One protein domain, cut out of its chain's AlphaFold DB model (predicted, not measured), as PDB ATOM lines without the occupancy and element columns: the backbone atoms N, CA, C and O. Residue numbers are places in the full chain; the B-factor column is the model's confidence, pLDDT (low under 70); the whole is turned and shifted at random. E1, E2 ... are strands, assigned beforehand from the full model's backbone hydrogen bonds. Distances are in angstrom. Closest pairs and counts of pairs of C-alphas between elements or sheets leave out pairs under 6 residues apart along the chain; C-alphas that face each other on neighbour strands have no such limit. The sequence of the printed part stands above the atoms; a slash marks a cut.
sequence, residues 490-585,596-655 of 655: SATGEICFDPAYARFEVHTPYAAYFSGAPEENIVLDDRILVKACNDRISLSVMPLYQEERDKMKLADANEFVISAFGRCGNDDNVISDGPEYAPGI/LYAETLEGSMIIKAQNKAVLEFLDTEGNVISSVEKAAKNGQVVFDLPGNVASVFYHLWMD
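What this domain is: This is residues 490 to 585 and 596 to 655 of the 655 residues of an uncharacterized protein of Roseburia sp. AM16-25 (UniProt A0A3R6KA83). Two sheets lie partly face to face as a sandwich: a large, twisted one of nine strands, E1, E2, E3, E6, E7, E9, E11, E12 and E14, and a smaller one of four over part of it. From this body an arm, residues 573 to 585 with E8, sticks out and makes the length. The 156 printed residues have no named helix and fourteen named strands, E1 to E14 in order, class all strand. Both sheets are antiparallel; the large one is branched at E7, the small one runs E4, E5, E10, E13. The whole is only just compact, close to loose, with a radius of gyration of the C-alphas of 17.9 A and spans of 62 by 40 by 34 A.

Where its parts are: Find C-alpha 495 at (-5.563, 28.969, 53.063), where E1, residues 495 to 498, begins. Read on through E2, 503 to 507, E3, 512 to 516, E4, 522 to 525, E5, 528 to 532, and E6, 537 to 543, 20.4 A long. E7, 559 to 570, spans 33.0 A and bends by 61 degrees at residue 567. E8, 574 to 582, is 23.1 A long. Beyond the cut come E9, 596 to 600, E10, 602 to 607, E11, 612 to 618, E12, 624 to 631, 20.2 A long, E13, 637 to 642, and E14, 649 to 654, ending at C-alpha 654, (-30.748, 21.156, 48.442).

How they stand to each other: Begin in the large sheet with E1, E2 and E3, a meander, each strand the antiparallel neighbour of the one before; N 496 and O 505 are 2.9 A apart, N 504 and O 515 2.9 A. E6 is beside E3, with N 514 and O 539 at 2.9 A. At E7, look for E6 on one side, N 540 to O 563 2.9 A, and on the other side E14, N 562 to O 650 2.9 A, and E9, N 566 to O 599 2.9 A. E11 neighbours E14, N 616 to O 651 2.8 A, and forms a hairpin with E12, N 615 to O 628 2.9 A. In the small sheet these backbone pairs are within hydrogen-bond range: N 522 and O 530 at 2.8 A in the hairpin E4 and E5, N 531 and O 604 at 2.8 A between the neighbours E5 and E10, and N 605 and O 639 at 2.9 A between the neighbours E10 and E13. The facing parts of the sheets are 8.0 A centre to centre; the closest C-alphas of E3 and E4, Ala 512 and Leu 524, are 5.4 A apart. E9 runs on into E10 at 49 degrees. E8 pairs with no named strand.

The domain as a whole: The two C-alphas farthest apart, Pro 583 and Asn 611, are 63.4 A apart. Residues 586 to 595 are not printed, and C-alphas 585 and 596 are 29.7 A apart across this cut. The link from E6 to E7, 15 residues, is long; within it residues 546 to 549 have pLDDT under 70.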
ATOM      1  N   SER A 490      -1.453  28.216  55.340       98.81
ATOM      2  CA  SER A 490      -1.579  29.122  56.491       98.81
ATOM      3  C   SER A 490      -1.539  28.373  57.828       98.81
ATOM      4  O   SER A 490      -1.996  27.237  57.921       98.81
ATOM      5  N   ALA A 491      -1.064  29.020  58.892       98.50
ATOM      6  CA  ALA A 491      -1.017  28.453  60.243       98.50
ATOM      7  C   ALA A 491      -2.407  28.072  60.790       98.50
ATOM      8  O   ALA A 491      -2.508  27.259  61.708       98.50
ATOM      9  N   THR A 492      -3.477  28.647  60.231       98.31
ATOM     10  CA  THR A 492      -4.868  28.290  60.539       98.31
ATOM     11  C   THR A 492      -5.346  27.052  59.772       98.31
ATOM     12  O   THR A 492      -6.356  26.464  60.148       98.31
ATOM     13  N   GLY A 493      -4.639  26.658  58.707       98.31
ATOM     14  CA  GLY A 493      -5.025  25.602  57.770       98.31
ATOM     15  C   GLY A 493      -6.082  26.023  56.741       98.31
ATOM     16  O   GLY A 493      -6.419  25.231  55.869       98.31
ATOM     17  N   GLU A 494      -6.600  27.253  56.815       98.62
ATOM     18  CA  GLU A 494      -7.739  27.688  55.993       98.62
ATOM     19  C   GLU A 494      -7.343  28.135  54.582       98.62
ATOM     20  O   GLU A 494      -8.171  28.097  53.681       98.62
ATOM     21  N   ILE A 495      -6.097  28.566  54.372       98.88
ATOM     22  CA  ILE A 495      -5.563  28.969  53.063       98.88
ATOM     23  C   ILE A 495      -4.488  27.977  52.623       98.88
ATOM     24  O   ILE A 495      -3.561  27.698  53.389       98.88
ATOM     25  N   CYS A 496      -4.578  27.505  51.379       98.69
ATOM     26  CA  CYS A 496      -3.584  26.659  50.725       98.69
ATOM     27  C   CYS A 496      -3.192  27.266  49.371       98.69
ATOM     28  O   CYS A 496      -4.041  27.482  48.504       98.69
ATOM     29  N   PHE A 497      -1.904  27.540  49.178       98.75
ATOM     30  CA  PHE A 497      -1.357  28.044  47.924       98.75
ATOM     31  C   PHE A 497      -0.317  27.078  47.356       98.75
ATOM     32  O   PHE A 497       0.729  26.846  47.960       98.75
ATOM     33  N   ASP A 498      -0.602  26.538  46.177       98.25
ATOM     34  CA  ASP A 498       0.228  25.575  45.462       98.25
ATOM     35  C   ASP A 498       0.636  26.147  44.092       98.25
ATOM     36  O   ASP A 498      -0.030  25.907  43.076       98.25
ATOM     37  N   PRO A 499       1.725  26.933  44.041       97.31
ATOM     38  CA  PRO A 499       2.153  27.573  42.806       97.31
ATOM     39  C   PRO A 499       2.685  26.580  41.766       97.31
ATOM     40  O   PRO A 499       2.625  26.862  40.572       97.31
ATOM     41  N   ALA A 500       3.186  25.409  42.181       96.81
ATOM     42  CA  ALA A 500       3.725  24.405  41.260       96.81
ATOM     43  C   ALA A 500       2.631  23.788  40.378       96.81
ATOM     44  O   ALA A 500       2.884  23.445  39.220       96.81
ATOM     45  N   TYR A 501       1.418  23.686  40.920       97.00
ATOM     46  CA  TYR A 501       0.239  23.195  40.213       97.00
ATOM     47  C   TYR A 501      -0.752  24.299  39.843       97.00
ATOM     48  O   TYR A 501      -1.837  23.984  39.358       97.00
ATOM     49  N   ALA A 502      -0.378  25.571  40.023       97.81
ATOM     50  CA  ALA A 502      -1.216  26.725  39.727       97.81
ATOM     51  C   ALA A 502      -2.571  26.667  40.452       97.81
ATOM     52  O   ALA A 502      -3.608  26.802  39.805       97.81
ATOM     53  N   ARG A 503      -2.585  26.436  41.774       98.12
ATOM     54  CA  ARG A 503      -3.817  26.321  42.579       98.12
ATOM     55  C   ARG A 503      -3.787  27.183  43.829       98.12
ATOM     56  O   ARG A 503      -2.777  27.280  44.521       98.12
ATOM     57  N   PHE A 504      -4.933  27.764  44.142       98.75
ATOM     58  CA  PHE A 504      -5.172  28.505  45.366       98.75
ATOM     59  C   PHE A 504      -6.537  28.140  45.933       98.75
ATOM     60  O   PHE A 504      -7.538  28.170  45.216       98.75
ATOM     61  N   GLU A 505      -6.570  27.817  47.218       98.62
ATOM     62  CA  GLU A 505      -7.766  27.363  47.910       98.62
ATOM     63  C   GLU A 505      -7.945  28.096  49.233       98.62
ATOM     64  O   GLU A 505      -6.981  28.369  49.954       98.62
ATOM     65  N   VAL A 506      -9.203  28.384  49.551       98.75
ATOM     66  CA  VAL A 506      -9.630  28.845  50.870       98.75
ATOM     67  C   VAL A 506     -10.743  27.922  51.333       98.75
ATOM     68  O   VAL A 506     -11.759  27.818  50.654       98.75
ATOM     69  N   HIS A 507     -10.576  27.286  52.488       98.12
ATOM     70  CA  HIS A 507     -11.577  26.430  53.119       98.12
ATOM     71  C   HIS A 507     -11.789  26.880  54.553       98.12
ATOM     72  O   HIS A 507     -10.930  26.704  55.413       98.12
ATOM     73  N   THR A 508     -12.955  27.458  54.813       97.81
ATOM     74  CA  THR A 508     -13.357  27.908  56.149       97.81
ATOM     75  C   THR A 508     -14.676  27.235  56.523       97.81
ATOM     76  O   THR A 508     -15.398  26.752  55.648       97.81
ATOM     77  N   PRO A 509     -15.091  27.275  57.798       96.62
ATOM     78  CA  PRO A 509     -16.432  26.841  58.169       96.62
ATOM     79  C   PRO A 509     -17.567  27.616  57.477       96.62
ATOM     80  O   PRO A 509     -18.701  27.148  57.521       96.62
ATOM     81  N   TYR A 510     -17.302  28.792  56.895       96.00
ATOM     82  CA  TYR A 510     -18.320  29.746  56.431       96.00
ATOM     83  C   TYR A 510     -18.371  29.924  54.909       96.00
ATOM     84  O   TYR A 510     -19.388  30.358  54.377       96.00
ATOM     85  N   ALA A 511     -17.276  29.635  54.216       96.94
ATOM     86  CA  ALA A 511     -17.122  29.832  52.783       96.94
ATOM     87  C   ALA A 511     -15.962  28.984  52.257       96.94
ATOM     88  O   ALA A 511     -15.007  28.715  52.999       96.94
ATOM     89  N   ALA A 512     -16.025  28.632  50.976       98.38
ATOM     90  CA  ALA A 512     -14.913  28.002  50.284       98.38
ATOM     91  C   ALA A 512     -14.643  28.646  48.925       98.38
ATOM     92  O   ALA A 512     -15.533  29.228  48.294       98.38
ATOM     93  N   TYR A 513     -13.394  28.542  48.495       98.69
ATOM     94  CA  TYR A 513     -12.890  29.098  47.254       98.69
ATOM     95  C   TYR A 513     -11.851  28.172  46.637       98.69
ATOM     96  O   TYR A 513     -10.979  27.662  47.336       98.69
ATOM     97  N   PHE A 514     -11.905  28.028  45.321       98.69
ATOM     98  CA  PHE A 514     -10.857  27.424  44.512       98.69
ATOM     99  C   PHE A 514     -10.531  28.367  43.359       98.69
ATOM    100  O   PHE A 514     -11.435  28.941  42.756       98.69
ATOM    101  N   SER A 515      -9.258  28.501  43.005       98.50
ATOM    102  CA  SER A 515      -8.859  29.204  41.792       98.50
ATOM    103  C   SER A 515      -7.586  28.639  41.203       98.50
ATOM    104  O   SER A 515      -6.590  28.493  41.910       98.50
ATOM    105  N   GLY A 516      -7.604  28.368  39.898       98.12
ATOM    106  CA  GLY A 516      -6.437  27.886  39.176       98.12
ATOM    107  C   GLY A 516      -6.716  26.693  38.272       98.12
ATOM    108  O   GLY A 516      -7.804  26.579  37.705       98.12
ATOM    109  N   ALA A 517      -5.713  25.829  38.106       97.88
ATOM    110  CA  ALA A 517      -5.796  24.630  37.276       97.88
ATOM    111  C   ALA A 517      -6.549  23.504  38.014       97.88
ATOM    112  O   ALA A 517      -6.040  22.999  39.025       97.88
ATOM    113  N   PRO A 518      -7.745  23.094  37.546       96.81
ATOM    114  CA  PRO A 518      -8.588  22.140  38.259       96.81
ATOM    115  C   PRO A 518      -7.941  20.752  38.377       96.81
ATOM    116  O   PRO A 518      -7.236  20.284  37.481       96.81
ATOM    117  N   GLU A 519      -8.209  20.070  39.490       92.81
ATOM    118  CA  GLU A 519      -8.066  18.612  39.579       92.81
ATOM    119  C   GLU A 519      -9.299  17.906  39.003       92.81
ATOM    120  O   GLU A 519     -10.262  18.545  38.583       92.81
ATOM    121  N   GLU A 520      -9.307  16.566  39.011       89.94
ATOM    122  CA  GLU A 520     -10.506  15.811  38.625       89.94
ATOM    123  C   GLU A 520     -11.724  16.203  39.481       89.94
ATOM    124  O   GLU A 520     -12.848  16.213  38.984       89.94
ATOM    125  N   ASN A 521     -11.501  16.512  40.763       94.31
ATOM    126  CA  ASN A 521     -12.540  16.830  41.733       94.31
ATOM    127  C   ASN A 521     -12.127  18.054  42.556       94.31
ATOM    128  O   ASN A 521     -11.190  17.970  43.345       94.31
ATOM    129  N   ILE A 522     -12.856  19.158  42.419       97.50
ATOM    130  CA  ILE A 522     -12.744  20.321  43.302       97.50
ATOM    131  C   ILE A 522     -13.822  20.196  44.375       97.50
ATOM    132  O   ILE A 522     -15.015  20.164  44.066       97.50
ATOM    133  N   VAL A 523     -13.408  20.101  45.633       96.69
ATOM    134  CA  VAL A 523     -14.318  20.049  46.782       96.69
ATOM    135  C   VAL A 523     -14.531  21.477  47.266       96.69
ATOM    136  O   VAL A 523     -13.565  22.119  47.644       96.69
ATOM    137  N   LEU A 524     -15.766  21.983  47.244       96.44
ATOM    138  CA  LEU A 524     -16.114  23.296  47.815       96.44
ATOM    139  C   LEU A 524     -16.814  23.154  49.178       96.44
ATOM    140  O   LEU A 524     -16.727  24.016  50.038       96.44
ATOM    141  N   ASP A 525     -17.523  22.053  49.376       94.81
ATOM    142  CA  ASP A 525     -18.116  21.622  50.641       94.81
ATOM    143  C   ASP A 525     -18.189  20.093  50.576       94.81
ATOM    144  O   ASP A 525     -18.219  19.518  49.482       94.81
ATOM    145  N   ASP A 526     -18.277  19.403  51.712       93.00
ATOM    146  CA  ASP A 526     -18.435  17.943  51.728       93.00
ATOM    147  C   ASP A 526     -19.618  17.456  50.872       93.00
ATOM    148  O   ASP A 526     -19.629  16.299  50.432       93.00
ATOM    149  N   ARG A 527     -20.608  18.319  50.615       95.69
ATOM    150  CA  ARG A 527     -21.783  18.070  49.776       95.69
ATOM    151  C   ARG A 527     -21.703  18.697  48.386       95.69
ATOM    152  O   ARG A 527     -22.555  18.351  47.574       95.69
ATOM    153  N   ILE A 528     -20.733  19.563  48.090       97.44
ATOM    154  CA  ILE A 528     -20.631  20.293  46.816       97.44
ATOM    155  C   ILE A 528     -19.274  20.006  46.173       97.44
ATOM    156  O   ILE A 528     -18.233  20.494  46.613       97.44
ATOM    157  N   LEU A 529     -19.307  19.228  45.094       97.62
ATOM    158  CA  LEU A 529     -18.138  18.860  44.307       97.62
ATOM    159  C   LEU A 529     -18.282  19.377  42.874       97.62
ATOM    160  O   LEU A 529     -19.346  19.240  42.271       97.62
ATOM    161  N   VAL A 530     -17.209  19.905  42.296       98.25
ATOM    162  CA  VAL A 530     -17.171  20.369  40.906       98.25
ATOM    163  C   VAL A 530     -16.107  19.599  40.131       98.25
ATOM    164  O   VAL A 530     -14.965  19.486  40.568       98.25
ATOM    165  N   LYS A 531     -16.479  19.083  38.959       97.94
ATOM    166  CA  LYS A 531     -15.541  18.595  37.942       97.94
ATOM    167  C   LYS A 531     -15.505  19.617  36.819       97.94
ATOM    168  O   LYS A 531     -16.468  19.687  36.056       97.94
ATOM    169  N   ALA A 532     -14.443  20.409  36.740       97.44
ATOM    170  CA  ALA A 532     -14.298  21.442  35.720       97.44
ATOM    171  C   ALA A 532     -13.492  20.923  34.520       97.44
ATOM    172  O   ALA A 532     -12.455  20.282  34.678       97.44
ATOM    173  N   CYS A 533     -13.977  21.217  33.319       97.12
ATOM    174  CA  CYS A 533     -13.296  20.992  32.046       97.12
ATOM    175  C   CYS A 533     -12.500  22.225  31.586       97.12
ATOM    176  O   CYS A 533     -11.686  22.105  30.672       97.12
ATOM    177  N   ASN A 534     -12.720  23.390  32.206       96.88
ATOM    178  CA  ASN A 534     -11.950  24.605  31.953       96.88
ATOM    179  C   ASN A 534     -10.452  24.385  32.251       96.88
ATOM    180  O   ASN A 534     -10.097  23.692  33.197       96.88
ATOM    181  N   ASP A 535      -9.560  25.028  31.492       96.00
ATOM    182  CA  ASP A 535      -8.107  25.001  31.766       96.00
ATOM    183  C   ASP A 535      -7.756  25.761  33.060       96.00
ATOM    184  O   ASP A 535      -6.885  25.369  33.840       96.00
ATOM    185  N   ARG A 536      -8.475  26.856  33.312       97.31
ATOM    186  CA  ARG A 536      -8.423  27.626  34.553       97.31
ATOM    187  C   ARG A 536      -9.832  27.986  34.979       97.31
ATOM    188  O   ARG A 536     -10.650  28.327  34.129       97.31
ATOM    189  N   ILE A 537     -10.105  27.926  36.277       98.12
ATOM    190  CA  ILE A 537     -11.405  28.310  36.822       98.12
ATOM    191  C   ILE A 537     -11.270  28.867  38.230       98.12
ATOM    192  O   ILE A 537     -10.454  28.385  39.014       98.12
ATOM    193  N   SER A 538     -12.093  29.862  38.541       98.50
ATOM    194  CA  SER A 538     -12.360  30.315  39.897       98.50
ATOM    195  C   SER A 538     -13.766  29.906  40.306       98.50
ATOM    196  O   SER A 538     -14.720  30.123  39.563       98.50
ATOM    197  N   LEU A 539     -13.881  29.326  41.492       98.44
ATOM    198  CA  LEU A 539     -15.114  28.841  42.088       98.44
ATOM    199  C   LEU A 539     -15.224  29.408  43.496       98.44
ATOM    200  O   LEU A 539     -14.289  29.273  44.281       98.44
ATOM    201  N   SER A 540     -16.360  30.000  43.837       98.19
ATOM    202  CA  SER A 540     -16.664  30.413  45.205       98.19
ATOM    203  C   SER A 540     -17.984  29.814  45.660       98.19
ATOM    204  O   SER A 540     -18.888  29.637  44.845       98.19
ATOM    205  N   VAL A 541     -18.103  29.498  46.948       97.56
ATOM    206  CA  VAL A 541     -19.371  29.108  47.567       97.56
ATOM    207  C   VAL A 541     -19.538  29.783  48.920       97.56
ATOM    208  O   VAL A 541     -18.604  29.859  49.723       97.56
ATOM    209  N   MET A 542     -20.753  30.254  49.179       95.12
ATOM    210  CA  MET A 542     -21.177  30.737  50.488       95.12
ATOM    211  C   MET A 542     -22.648  30.396  50.743       95.12
ATOM    212  O   MET A 542     -23.414  30.290  49.782       95.12
ATOM    213  N   PRO A 543     -23.077  30.267  52.007       94.44
ATOM    214  CA  PRO A 543     -24.492  30.209  52.347       94.44
ATOM    215  C   PRO A 543     -25.233  31.470  51.893       94.44
ATOM    216  O   PRO A 543     -24.689  32.575  51.972       94.44
ATOM    217  N   LEU A 544     -26.488  31.323  51.470       89.12
ATOM    218  CA  LEU A 544     -27.364  32.470  51.242       89.12
ATOM    219  C   LEU A 544     -27.831  33.038  52.597       89.12
ATOM    220  O   LEU A 544     -28.483  32.351  53.382       89.12
ATOM    221  N   TYR A 545     -27.480  34.294  52.889       76.81
ATOM    222  CA  TYR A 545     -27.844  34.965  54.143       76.81
ATOM    223  C   TYR A 545     -29.264  35.547  54.088       76.81
ATOM    224  O   TYR A 545     -29.648  36.141  53.084       76.81
ATOM    225  N   GLN A 546     -30.011  35.464  55.195       65.31
ATOM    226  CA  GLN A 546     -31.267  36.215  55.363       65.31
ATOM    227  C   GLN A 546     -31.034  37.629  55.926       65.31
ATOM    228  O   GLN A 546     -31.770  38.550  55.576       65.31
ATOM    229  N   GLU A 547     -29.995  37.819  56.750       66.75
ATOM    230  CA  GLU A 547     -29.588  39.118  57.306       66.75
ATOM    231  C   GLU A 547     -28.103  39.415  57.027       66.75
ATOM    232  O   GLU A 547     -27.242  38.537  57.103       66.75
ATOM    233  N   GLU A 548     -27.772  40.682  56.745       63.06
ATOM    234  CA  GLU A 548     -26.429  41.101  56.304       63.06
ATOM    235  C   GLU A 548     -25.301  40.781  57.302       63.06
ATOM    236  O   GLU A 548     -24.150  40.641  56.888       63.06
ATOM    237  N   ARG A 549     -25.592  40.653  58.606       61.72
ATOM    238  CA  ARG A 549     -24.572  40.510  59.665       61.72
ATOM    239  C   ARG A 549     -24.300  39.079  60.122       61.72
ATOM    240  O   ARG A 549     -23.359  38.875  60.890       61.72
ATOM    241  N   ASP A 550     -25.065  38.103  59.653       73.75
ATOM    242  CA  ASP A 550     -24.917  36.734  60.136       73.75
ATOM    243  C   ASP A 550     -23.704  36.029  59.514       73.75
ATOM    244  O   ASP A 550     -23.374  36.211  58.336       73.75
ATOM    245  N   LYS A 551     -23.038  35.205  60.336       84.44
ATOM    246  CA  LYS A 551     -22.126  34.145  59.889       84.44
ATOM    247  C   LYS A 551     -22.884  32.828  59.967       84.44
ATOM    248  O   LYS A 551     -23.201  32.366  61.060       84.44
ATOM    249  N   MET A 552     -23.138  32.215  58.819       90.69
ATOM    250  CA  MET A 552     -23.721  30.882  58.730       90.69
ATOM    251  C   MET A 552     -22.627  29.911  58.312       90.69
ATOM    252  O   MET A 552     -21.832  30.228  57.428       90.69
ATOM    253  N   LYS A 553     -22.544  28.750  58.963       94.00
ATOM    254  CA  LYS A 553     -21.600  27.724  58.527       94.00
ATOM    255  C   LYS A 553     -22.130  27.041  57.278       94.00
ATOM    256  O   LYS A 553     -23.332  26.804  57.182       94.00
ATOM    257  N   LEU A 554     -21.228  26.641  56.385       95.06
ATOM    258  CA  LEU A 554     -21.567  25.833  55.217       95.06
ATOM    259  C   LEU A 554     -22.369  24.601  55.645       95.06
ATOM    260  O   LEU A 554     -23.472  24.401  55.147       95.06
ATOM    261  N   ALA A 555     -21.886  23.858  56.646       93.94
ATOM    262  CA  ALA A 555     -22.509  22.629  57.151       93.94
ATOM    263  C   ALA A 555     -23.962  22.785  57.647       93.94
ATOM    264  O   ALA A 555     -24.703  21.805  57.647       93.94
ATOM    265  N   ASP A 556     -24.362  23.993  58.050       92.56
ATOM    266  CA  ASP A 556     -25.706  24.280  58.565       92.56
ATOM    267  C   ASP A 556     -26.659  24.779  57.459       92.56
ATOM    268  O   ASP A 556     -27.860  24.927  57.693       92.56
ATOM    269  N   ALA A 557     -26.135  25.072  56.263       93.38
ATOM    270  CA  ALA A 557     -26.872  25.666  55.154       93.38
ATOM    271  C   ALA A 557     -27.404  24.622  54.169       93.38
ATOM    272  O   ALA A 557     -26.746  23.621  53.890       93.38
ATOM    273  N   ASN A 558     -28.574  24.915  53.600       93.81
ATOM    274  CA  ASN A 558     -29.188  24.170  52.495       93.81
ATOM    275  C   ASN A 558     -29.323  25.024  51.221       93.81
ATOM    276  O   ASN A 558     -29.735  24.517  50.180       93.81
ATOM    277  N   GLU A 559     -28.972  26.308  51.308       95.56
ATOM    278  CA  GLU A 559     -29.034  27.298  50.234       95.56
ATOM    279  C   GLU A 559     -27.679  27.977  50.087       95.56
ATOM    280  O   GLU A 559     -27.096  28.433  51.075       95.56
ATOM    281  N   PHE A 560     -27.184  28.045  48.854       96.44
ATOM    282  CA  PHE A 560     -25.848  28.531  48.543       96.44
ATOM    283  C   PHE A 560     -25.859  29.459  47.336       96.44
ATOM    284  O   PHE A 560     -26.548  29.206  46.347       96.44
ATOM    285  N   VAL A 561     -25.014  30.484  47.394       95.56
ATOM    286  CA  VAL A 561     -24.618  31.280  46.231       95.56
ATOM    287  C   VAL A 561     -23.253  30.791  45.775       95.56
ATOM    288  O   VAL A 561     -22.328  30.666  46.584       95.56
ATOM    289  N   ILE A 562     -23.141  30.507  44.482       97.25
ATOM    290  CA  ILE A 562     -21.917  30.038  43.840       97.25
ATOM    291  C   ILE A 562     -21.559  31.004  42.714       97.25
ATOM    292  O   ILE A 562     -22.421  31.354  41.909       97.25
ATOM    293  N   SER A 563     -20.289  31.397  42.614       97.19
ATOM    294  CA  SER A 563     -19.748  31.968  41.376       97.19
ATOM    295  C   SER A 563     -18.745  31.006  40.753       97.19
ATOM    296  O   SER A 563     -17.957  30.389  41.469       97.19
ATOM    297  N   ALA A 564     -18.806  30.838  39.433       97.44
ATOM    298  CA  ALA A 564     -17.923  29.961  38.680       97.44
ATOM    299  C   ALA A 564     -17.612  30.551  37.304       97.44
ATOM    300  O   ALA A 564     -18.510  30.697  36.475       97.44
ATOM    301  N   PHE A 565     -16.344  30.876  37.061       97.56
ATOM    302  CA  PHE A 565     -15.901  31.418  35.778       97.56
ATOM    303  C   PHE A 565     -14.422  31.134  35.505       97.56
ATOM    304  O   PHE A 565     -13.612  31.022  36.429       97.56
ATOM    305  N   GLY A 566     -14.088  30.979  34.227       97.12
ATOM    306  CA  GLY A 566     -12.733  30.741  33.739       97.12
ATOM    307  C   GLY A 566     -12.000  32.028  33.377       97.12
ATOM    308  O   GLY A 566     -12.011  33.009  34.125       97.12
ATOM    309  N   ARG A 567     -11.333  32.033  32.220       96.38
ATOM    310  CA  ARG A 567     -10.669  33.236  31.701       96.38
ATOM    311  C   ARG A 567     -11.681  34.340  31.420       96.38
ATOM    312  O   ARG A 567     -12.827  34.083  31.057       96.38
ATOM    313  N   CYS A 568     -11.229  35.577  31.556       94.69
ATOM    314  CA  CYS A 568     -12.040  36.757  31.330       94.69
ATOM    315  C   CYS A 568     -11.202  37.972  30.921       94.69
ATOM    316  O   CYS A 568      -9.984  38.046  31.125       94.69
ATOM    317  N   GLY A 569     -11.884  38.964  30.367       92.44
ATOM    318  CA  GLY A 569     -11.290  40.197  29.871       92.44
ATOM    319  C   GLY A 569     -11.864  40.531  28.510       92.44
ATOM    320  O   GLY A 569     -13.039  40.299  28.259       92.44
ATOM    321  N   ASN A 570     -11.023  41.064  27.641       91.94
ATOM    322  CA  ASN A 570     -11.392  41.531  26.315       91.94
ATOM    323  C   ASN A 570     -11.150  40.441  25.253       91.94
ATOM    324  O   ASN A 570     -10.056  39.872  25.197       91.94
ATOM    325  N   ASP A 571     -12.145  40.167  24.408       93.62
ATOM    326  CA  ASP A 571     -12.142  39.045  23.453       93.62
ATOM    327  C   ASP A 571     -11.292  39.258  22.183       93.62
ATOM    328  O   ASP A 571     -11.019  38.294  21.467       93.62
ATOM    329  N   ASP A 572     -10.821  40.483  21.930       94.56
ATOM    330  CA  ASP A 572     -10.047  40.847  20.730       94.56
ATOM    331  C   ASP A 572      -8.693  41.508  21.065       94.56
ATOM    332  O   ASP A 572      -8.117  42.259  20.273       94.56
ATOM    333  N   ASN A 573      -8.158  41.257  22.265       92.50
ATOM    334  CA  ASN A 573      -6.843  41.768  22.658       92.50
ATOM    335  C   ASN A 573      -5.742  41.327  21.678       92.50
ATOM    336  O   ASN A 573      -5.556  40.139  21.412       92.50
ATOM    337  N   VAL A 574      -4.938  42.284  21.205       93.38
ATOM    338  CA  VAL A 574      -3.789  42.005  20.328       93.38
ATOM    339  C   VAL A 574      -2.513  41.981  21.157       93.38
ATOM    340  O   VAL A 574      -2.138  42.995  21.743       93.38
ATOM    341  N   ILE A 575      -1.832  40.835  21.169       92.19
ATOM    342  CA  ILE A 575      -0.591  40.611  21.920       92.19
ATOM    343  C   ILE A 575       0.577  40.469  20.941       92.19
ATOM    344  O   ILE A 575       0.505  39.691  19.988       92.19
ATOM    345  N   SER A 576       1.664  41.199  21.178       92.31
ATOM    346  CA  SER A 576       2.901  41.084  20.402       92.31
ATOM    347  C   SER A 576       4.140  41.246  21.275       92.31
ATOM    348  O   SER A 576       4.078  41.792  22.377       92.31
ATOM    349  N   ASP A 577       5.293  40.837  20.752       91.62
ATOM    350  CA  ASP A 577       6.571  41.162  21.377       91.62
ATOM    351  C   ASP A 577       6.809  42.680  21.346       91.62
ATOM    352  O   ASP A 577       6.504  43.368  20.365       91.62
ATOM    353  N   GLY A 578       7.332  43.195  22.452       87.62
ATOM    354  CA  GLY A 578       7.756  44.575  22.637       87.62
ATOM    355  C   GLY A 578       9.281  44.713  22.670       87.62
ATOM    356  O   GLY A 578      10.013  43.746  22.439       87.62
ATOM    357  N   PRO A 579       9.792  45.923  22.951       87.94
ATOM    358  CA  PRO A 579      11.227  46.144  23.086       87.94
ATOM    359  C   PRO A 579      11.808  45.371  24.278       87.94
ATOM    360  O   PRO A 579      11.109  45.007  25.222       87.94
ATOM    361  N   GLU A 580      13.116  45.144  24.252       85.69
ATOM    362  CA  GLU A 580      13.850  44.649  25.412       85.69
ATOM    363  C   GLU A 580      14.039  45.794  26.420       85.69
ATOM    364  O   GLU A 580      14.579  46.845  26.073       85.69
ATOM    365  N   TYR A 581      13.560  45.611  27.653       78.88
ATOM    366  CA  TYR A 581      13.678  46.615  28.722       78.88
ATOM    367  C   TYR A 581      15.046  46.554  29.409       78.88
ATOM    368  O   TYR A 581      15.658  47.574  29.713       78.88
ATOM    369  N   ALA A 582      15.534  45.335  29.625       75.25
ATOM    370  CA  ALA A 582      16.854  45.025  30.154       75.25
ATOM    371  C   ALA A 582      17.339  43.710  29.522       75.25
ATOM    372  O   ALA A 582      16.497  42.940  29.060       75.25
ATOM    373  N   PRO A 583      18.655  43.418  29.511       79.44
ATOM    374  CA  PRO A 583      19.185  42.200  28.901       79.44
ATOM    375  C   PRO A 583      18.464  40.929  29.381       79.44
ATOM    376  O   PRO A 583      18.467  40.613  30.569       79.44
ATOM    377  N   GLY A 584      17.846  40.201  28.453       77.50
ATOM    378  CA  GLY A 584      17.054  38.995  28.701       77.50
ATOM    379  C   GLY A 584      15.573  39.232  29.031       77.50
ATOM    380  O   GLY A 584      14.834  38.257  29.181       77.50
ATOM    381  N   ILE A 585      15.117  40.486  29.116       79.56
ATOM    382  CA  ILE A 585      13.749  40.859  29.505       79.56
ATOM    383  C   ILE A 585      13.030  41.547  28.334       79.56
ATOM    384  O   ILE A 585      12.973  42.774  28.228       79.56
ATOM    385  N   LEU A 596     -16.071  42.602  26.506       93.94
ATOM    386  CA  LEU A 596     -15.872  41.859  27.733       93.94
ATOM    387  C   LEU A 596     -16.502  40.471  27.643       93.94
ATOM    388  O   LEU A 596     -17.645  40.311  27.215       93.94
ATOM    389  N   TYR A 597     -15.761  39.471  28.108       94.56
ATOM    390  CA  TYR A 597     -16.225  38.098  28.240       94.56
ATOM    391  C   TYR A 597     -15.778  37.488  29.571       94.56
ATOM    392  O   TYR A 597     -14.779  37.898  30.171       94.56
ATOM    393  N   ALA A 598     -16.506  36.458  29.997       95.56
ATOM    394  CA  ALA A 598     -16.097  35.524  31.035       95.56
ATOM    395  C   ALA A 598     -16.469  34.104  30.590       95.56
ATOM    396  O   ALA A 598     -17.605  33.853  30.180       95.56
ATOM    397  N   GLU A 599     -15.511  33.182  30.637       97.00
ATOM    398  CA  GLU A 599     -15.761  31.765  30.370       97.00
ATOM    399  C   GLU A 599     -16.684  31.194  31.449       97.00
ATOM    400  O   GLU A 599     -16.432  31.359  32.642       97.00
ATOM    401  N   THR A 600     -17.744  30.505  31.038       96.88
ATOM    402  CA  THR A 600     -18.667  29.840  31.962       96.88
ATOM    403  C   THR A 600     -18.077  28.516  32.454       96.88
ATOM    404  O   THR A 600     -17.115  27.986  31.887       96.88
ATOM    405  N   LEU A 601     -18.638  27.970  33.535       96.88
ATOM    406  CA  LEU A 601     -18.271  26.638  34.008       96.88
ATOM    407  C   LEU A 601     -18.679  25.570  32.982       96.88
ATOM    408  O   LEU A 601     -19.866  25.365  32.708       96.88
ATOM    409  N   GLU A 602     -17.681  24.843  32.488       97.19
ATOM    410  CA  GLU A 602     -17.846  23.635  31.688       97.19
ATOM    411  C   GLU A 602     -17.512  22.403  32.534       97.19
ATOM    412  O   GLU A 602     -16.474  22.359  33.190       97.19
ATOM    413  N   GLY A 603     -18.369  21.383  32.523       96.88
ATOM    414  CA  GLY A 603     -18.158  20.126  33.240       96.88
ATOM    415  C   GLY A 603     -19.392  19.667  34.012       96.88
ATOM    416  O   GLY A 603     -20.468  19.507  33.436       96.88
ATOM    417  N   SER A 604     -19.245  19.396  35.311       97.44
ATOM    418  CA  SER A 604     -20.366  18.951  36.148       97.44
ATOM    419  C   SER A 604     -20.261  19.395  37.603       97.44
ATOM    420  O   SER A 604     -19.166  19.514  38.153       97.44
ATOM    421  N   MET A 605     -21.417  19.580  38.236       97.81
ATOM    422  CA  MET A 605     -21.548  19.818  39.671       97.81
ATOM    423  C   MET A 605     -22.269  18.629  40.312       97.81
ATOM    424  O   MET A 605     -23.374  18.262  39.905       97.81
ATOM    425  N   ILE A 606     -21.628  18.003  41.294       97.69
ATOM    426  CA  ILE A 606     -22.119  16.821  42.002       97.69
ATOM    427  C   ILE A 606     -22.500  17.243  43.419       97.69
ATOM    428  O   ILE A 606     -21.653  17.660  44.208       97.69
ATOM    429  N   ILE A 607     -23.785  17.105  43.733       97.81
ATOM    430  CA  ILE A 607     -24.394  17.537  44.986       97.81
ATOM    431  C   ILE A 607     -24.812  16.320  45.803       97.81
ATOM    432  O   ILE A 607     -25.567  15.478  45.315       97.81
ATOM    433  N   LYS A 608     -24.358  16.220  47.054       96.12
ATOM    434  CA  LYS A 608     -24.858  15.213  48.003       96.12
ATOM    435  C   LYS A 608     -26.117  15.758  48.683       96.12
ATOM    436  O   LYS A 608     -26.018  16.585  49.582       96.12
ATOM    437  N   ALA A 609     -27.280  15.279  48.249       94.19
ATOM    438  CA  ALA A 609     -28.598  15.676  48.750       94.19
ATOM    439  C   ALA A 609     -29.437  14.434  49.083       94.19
ATOM    440  O   ALA A 609     -29.246  13.376  48.467       94.19
ATOM    441  N   GLN A 610     -30.355  14.542  50.047       90.56
ATOM    442  CA  GLN A 610     -31.165  13.401  50.484       90.56
ATOM    443  C   GLN A 610     -32.273  13.098  49.478       90.56
ATOM    444  O   GLN A 610     -32.443  11.945  49.071       90.56
ATOM    445  N   ASN A 611     -32.990  14.135  49.049       94.19
ATOM    446  CA  ASN A 611     -34.193  14.010  48.237       94.19
ATOM    447  C   ASN A 611     -33.997  14.602  46.843       94.19
ATOM    448  O   ASN A 611     -34.232  13.916  45.841       94.19
ATOM    449  N   LYS A 612     -33.585  15.870  46.755       96.38
ATOM    450  CA  LYS A 612     -33.426  16.591  45.485       96.38
ATOM    451  C   LYS A 612     -32.513  17.808  45.637       96.38
ATOM    452  O   LYS A 612     -32.248  18.265  46.743       96.38
ATOM    453  N   ALA A 613     -32.067  18.345  44.508       97.94
ATOM    454  CA  ALA A 613     -31.387  19.633  44.444       97.94
ATOM    455  C   ALA A 613     -31.925  20.456  43.269       97.94
ATOM    456  O   ALA A 613     -32.356  19.898  42.248       97.94
ATOM    457  N   VAL A 614     -31.885  21.774  43.422       98.19
ATOM    458  CA  VAL A 614     -32.269  22.764  42.413       98.19
ATOM    459  C   VAL A 614     -31.069  23.659  42.150       98.19
ATOM    460  O   VAL A 614     -30.485  24.191  43.090       98.19
ATOM    461  N   LEU A 615     -30.709  23.809  40.878       98.25
ATOM    462  CA  LEU A 615     -29.666  24.724  40.430       98.25
ATOM    463  C   LEU A 615     -30.288  25.788  39.527       98.25
ATOM    464  O   LEU A 615     -30.795  25.477  38.445       98.25
ATOM    465  N   GLU A 616     -30.243  27.034  39.976       98.19
ATOM    466  CA  GLU A 616     -30.680  28.209  39.229       98.19
ATOM    467  C   GLU A 616     -29.468  28.934  38.650       98.19
ATOM    468  O   GLU A 616     -28.470  29.144  39.337       98.19
ATOM    469  N   PHE A 617     -29.561  29.306  37.379       98.12
ATOM    470  CA  PHE A 617     -28.567  30.086  36.647       98.12
ATOM    471  C   PHE A 617     -28.970  31.551  36.732       98.12
ATOM    472  O   PHE A 617     -30.117  31.872  36.405       98.12
ATOM    473  N   LEU A 618     -28.058  32.418  37.159       97.00
ATOM    474  CA  LEU A 618     -28.344  33.821  37.435       97.00
ATOM    475  C   LEU A 618     -27.597  34.747  36.471       97.00
ATOM    476  O   LEU A 618     -26.455  34.482  36.087       97.00
ATOM    477  N   ASP A 619     -28.234  35.857  36.106       93.50
ATOM    478  CA  ASP A 619     -27.539  36.970  35.459       93.50
ATOM    479  C   ASP A 619     -26.700  37.772  36.474       93.50
ATOM    480  O   ASP A 619     -26.614  37.441  37.659       93.50
ATOM    481  N   THR A 620     -26.045  38.835  36.008       87.75
ATOM    482  CA  THR A 620     -25.192  39.695  36.843       87.75
ATOM    483  C   THR A 620     -25.961  40.529  37.869       87.75
ATOM    484  O   THR A 620     -25.348  41.041  38.802       87.75
ATOM    485  N   GLU A 621     -27.279  40.671  37.720       89.50
ATOM    486  CA  GLU A 621     -28.156  41.352  38.680       89.50
ATOM    487  C   GLU A 621     -28.767  40.375  39.700       89.50
ATOM    488  O   GLU A 621     -29.408  40.797  40.663       89.50
ATOM    489  N   GLY A 622     -28.555  39.067  39.516       90.94
ATOM    490  CA  GLY A 622     -29.110  38.010  40.357       90.94
ATOM    491  C   GLY A 622     -30.486  37.509  39.911       90.94
ATOM    492  O   GLY A 622     -31.121  36.757  40.653       90.94
ATOM    493  N   ASN A 623     -30.969  37.885  38.722       96.00
ATOM    494  CA  ASN A 623     -32.227  37.361  38.194       96.00
ATOM    495  C   ASN A 623     -32.033  35.945  37.635       96.00
ATOM    496  O   ASN A 623     -31.038  35.645  36.974       96.00
ATOM    497  N   VAL A 624     -33.027  35.077  37.838       97.56
ATOM    498  CA  VAL A 624     -33.000  33.700  37.323       97.56
ATOM    499  C   VAL A 624     -33.174  33.688  35.801       97.56
ATOM    500  O   VAL A 624     -34.244  34.008  35.282       97.56
ATOM    501  N   ILE A 625     -32.140  33.242  35.089       97.06
ATOM    502  CA  ILE A 625     -32.150  32.988  33.642       97.06
ATOM    503  C   ILE A 625     -32.859  31.661  33.351       97.06
ATOM    504  O   ILE A 625     -33.691  31.555  32.447       97.06
ATOM    505  N   SER A 626     -32.497  30.616  34.098       96.75
ATOM    506  CA  SER A 626     -33.066  29.272  33.968       96.75
ATOM    507  C   SER A 626     -32.867  28.465  35.252       96.75
ATOM    508  O   SER A 626     -32.044  28.822  36.088       96.75
ATOM    509  N   SER A 627     -33.620  27.377  35.420       97.00
ATOM    510  CA  SER A 627     -33.573  26.526  36.613       97.00
ATOM    511  C   SER A 627     -33.663  25.052  36.235       97.00
ATOM    512  O   SER A 627     -34.380  24.678  35.300       97.00
ATOM    513  N   VAL A 628     -32.928  24.211  36.960       97.00
ATOM    514  CA  VAL A 628     -32.920  22.759  36.792       97.00
ATOM    515  C   VAL A 628     -33.143  22.097  38.149       97.00
ATOM    516  O   VAL A 628     -32.308  22.194  39.039       97.00
ATOM    517  N   GLU A 629     -34.245  21.358  38.287       97.31
ATOM    518  CA  GLU A 629     -34.513  20.492  39.441       97.31
ATOM    519  C   GLU A 629     -34.203  19.030  39.086       97.31
ATOM    520  O   GLU A 629     -34.635  18.521  38.046       97.31
ATOM    521  N   LYS A 630     -33.476  18.327  39.960       97.31
ATOM    522  CA  LYS A 630     -33.193  16.891  39.818       97.31
ATOM    523  C   LYS A 630     -33.376  16.170  41.157       97.31
ATOM    524  O   LYS A 630     -32.870  16.606  42.186       97.31
ATOM    525  N   ALA A 631     -34.062  15.026  41.128       95.56
ATOM    526  CA  ALA A 631     -34.162  14.123  42.275       95.56
ATOM    527  C   ALA A 631     -32.845  13.364  42.505       95.56
ATOM    528  O   ALA A 631     -32.166  12.979  41.544       95.56
ATOM    529  N   ALA A 632     -32.512  13.112  43.770       94.62
ATOM    530  CA  ALA A 632     -31.314  12.389  44.165       94.62
ATOM    531  C   ALA A 632     -31.378  10.916  43.730       94.62
ATOM    532  O   ALA A 632     -32.384  10.222  43.893       94.62
ATOM    533  N   LYS A 633     -30.268  10.412  43.190       94.25
ATOM    534  CA  LYS A 633     -30.043   8.994  42.894       94.25
ATOM    535  C   LYS A 633     -28.868   8.520  43.736       94.25
ATOM    536  O   LYS A 633     -27.771   9.046  43.605       94.25
ATOM    537  N   ASN A 634     -29.101   7.537  44.606       91.31
ATOM    538  CA  ASN A 634     -28.105   7.043  45.569       91.31
ATOM    539  C   ASN A 634     -27.501   8.162  46.451       91.31
ATOM    540  O   ASN A 634     -26.304   8.160  46.717       91.31
ATOM    541  N   GLY A 635     -28.330   9.125  46.879       92.88
ATOM    542  CA  GLY A 635     -27.910  10.251  47.726       92.88
ATOM    543  C   GLY A 635     -27.118  11.345  47.001       92.88
ATOM    544  O   GLY A 635     -26.436  12.135  47.651       92.88
ATOM    545  N   GLN A 636     -27.154  11.373  45.664       95.81
ATOM    546  CA  GLN A 636     -26.445  12.364  44.857       95.81
ATOM    547  C   GLN A 636     -27.296  12.903  43.706       95.81
ATOM    548  O   GLN A 636     -28.087  12.183  43.095       95.81
ATOM    549  N   VAL A 637     -27.081  14.170  43.373       97.44
ATOM    550  CA  VAL A 637     -27.584  14.845  42.178       97.44
ATOM    551  C   VAL A 637     -26.387  15.285  41.343       97.44
ATOM    552  O   VAL A 637     -25.416  15.802  41.879       97.44
ATOM    553  N   VAL A 638     -26.448  15.081  40.028       97.50
ATOM    554  CA  VAL A 638     -25.408  15.534  39.095       97.50
ATOM    555  C   VAL A 638     -26.024  16.531  38.127       97.50
ATOM    556  O   VAL A 638     -26.983  16.198  37.422       97.50
ATOM    557  N   PHE A 639     -25.489  17.745  38.089       97.56
ATOM    558  CA  PHE A 639     -25.805  18.764  37.097       97.56
ATOM    559  C   PHE A 639     -24.712  18.775  36.031       97.56
ATOM    560  O   PHE A 639     -23.548  19.003  36.342       97.56
ATOM    561  N   ASP A 640     -25.096  18.509  34.784       96.69
ATOM    562  CA  ASP A 640     -24.206  18.592  33.629       96.69
ATOM    563  C   ASP A 640     -24.226  20.035  33.118       96.69
ATOM    564  O   ASP A 640     -25.303  20.584  32.865       96.69
ATOM    565  N   LEU A 641     -23.052  20.647  32.993       96.00
ATOM    566  CA  LEU A 641     -22.878  22.064  32.690       96.00
ATOM    567  C   LEU A 641     -22.047  22.189  31.409       96.00
ATOM    568  O   LEU A 641     -20.824  22.221  31.472       96.00
ATOM    569  N   PRO A 642     -22.670  22.209  30.220       91.12
ATOM    570  CA  PRO A 642     -21.938  22.226  28.954       91.12
ATOM    571  C   PRO A 642     -21.461  23.633  28.538       91.12
ATOM    572  O   PRO A 642     -21.119  23.820  27.375       91.12
ATOM    573  N   GLY A 643     -21.522  24.632  29.426       89.06
ATOM    574  CA  GLY A 643     -21.103  26.014  29.145       89.06
ATOM    575  C   GLY A 643     -22.020  26.822  28.212       89.06
ATOM    576  O   GLY A 643     -21.652  27.900  27.754       89.06
ATOM    577  N   ASN A 644     -23.227  26.332  27.903       90.81
ATOM    578  CA  ASN A 644     -24.129  26.960  26.925       90.81
ATOM    579  C   ASN A 644     -25.121  27.980  27.517       90.81
ATOM    580  O   ASN A 644     -25.807  28.668  26.761       90.81
ATOM    581  N   VAL A 645     -25.227  28.060  28.844       92.12
ATOM    582  CA  VAL A 645     -26.008  29.089  29.539       92.12
ATOM    583  C   VAL A 645     -25.042  30.194  29.941       92.12
ATOM    584  O   VAL A 645     -24.081  29.925  30.654       92.12
ATOM    585  N   ALA A 646     -25.293  31.425  29.487       92.31
ATOM    586  CA  ALA A 646     -24.462  32.596  29.770       92.31
ATOM    587  C   ALA A 646     -24.636  33.060  31.229       92.31
ATOM    588  O   ALA A 646     -25.293  34.057  31.506       92.31
ATOM    589  N   SER A 647     -24.094  32.276  32.157       95.94
ATOM    590  CA  SER A 647     -24.243  32.439  33.599       95.94
ATOM    591  C   SER A 647     -22.936  32.059  34.276       95.94
ATOM    592  O   SER A 647     -22.430  30.958  34.069       95.94
ATOM    593  N   VAL A 648     -22.421  32.965  35.102       96.56
ATOM    594  CA  VAL A 648     -21.259  32.734  35.980       96.56
ATOM    595  C   VAL A 648     -21.654  32.709  37.457       96.56
ATOM    596  O   VAL A 648     -20.814  32.483  38.323       96.56
ATOM    597  N   PHE A 649     -22.937  32.924  37.743       97.44
ATOM    598  CA  PHE A 649     -23.524  32.889  39.073       97.44
ATOM    599  C   PHE A 649     -24.602  31.818  39.143       97.44
ATOM    600  O   PHE A 649     -25.336  31.591  38.179       97.44
ATOM    601  N   TYR A 650     -24.700  31.164  40.292       97.62
ATOM    602  CA  TYR A 650     -25.652  30.094  40.519       97.62
ATOM    603  C   TYR A 650     -26.235  30.199  41.921       97.62
ATOM    604  O   TYR A 650     -25.518  30.482  42.884       97.62
ATOM    605  N   HIS A 651     -27.525  29.911  42.035       97.75
ATOM    606  CA  HIS A 651     -28.176  29.643  43.309       97.75
ATOM    607  C   HIS A 651     -28.456  28.143  43.403       97.75
ATOM    608  O   HIS A 651     -29.084  27.551  42.521       97.75
ATOM    609  N   LEU A 652     -27.929  27.514  44.450       98.00
ATOM    610  CA  LEU A 652     -28.071  26.089  44.710       98.00
ATOM    611  C   LEU A 652     -28.904  25.884  45.973       98.00
ATOM    612  O   LEU A 652     -28.495  26.293  47.057       98.00
ATOM    613  N   TRP A 653     -30.011  25.163  45.836       97.06
ATOM    614  CA  TRP A 653     -30.839  24.699  46.946       97.06
ATOM    615  C   TRP A 653     -30.819  23.170  47.015       97.06
ATOM    616  O   TRP A 653     -30.885  22.494  45.980       97.06
ATOM    617  N   MET A 654     -30.743  22.605  48.218       94.25
ATOM    618  CA  MET A 654     -30.748  21.156  48.442       94.25
ATOM    619  C   MET A 654     -31.649  20.742  49.610       94.25
ATOM    620  O   MET A 654     -31.721  21.436  50.621       94.25
ATOM    621  N   ASP A 655     -32.302  19.586  49.459       87.06
ATOM    622  CA  ASP A 655     -33.170  18.932  50.458       87.06
ATOM    623  C   ASP A 655     -32.652  17.544  50.843       87.06
ATOM    624  O   ASP A 655     -32.332  16.736  49.929       87.06
TER     625      ASP A 655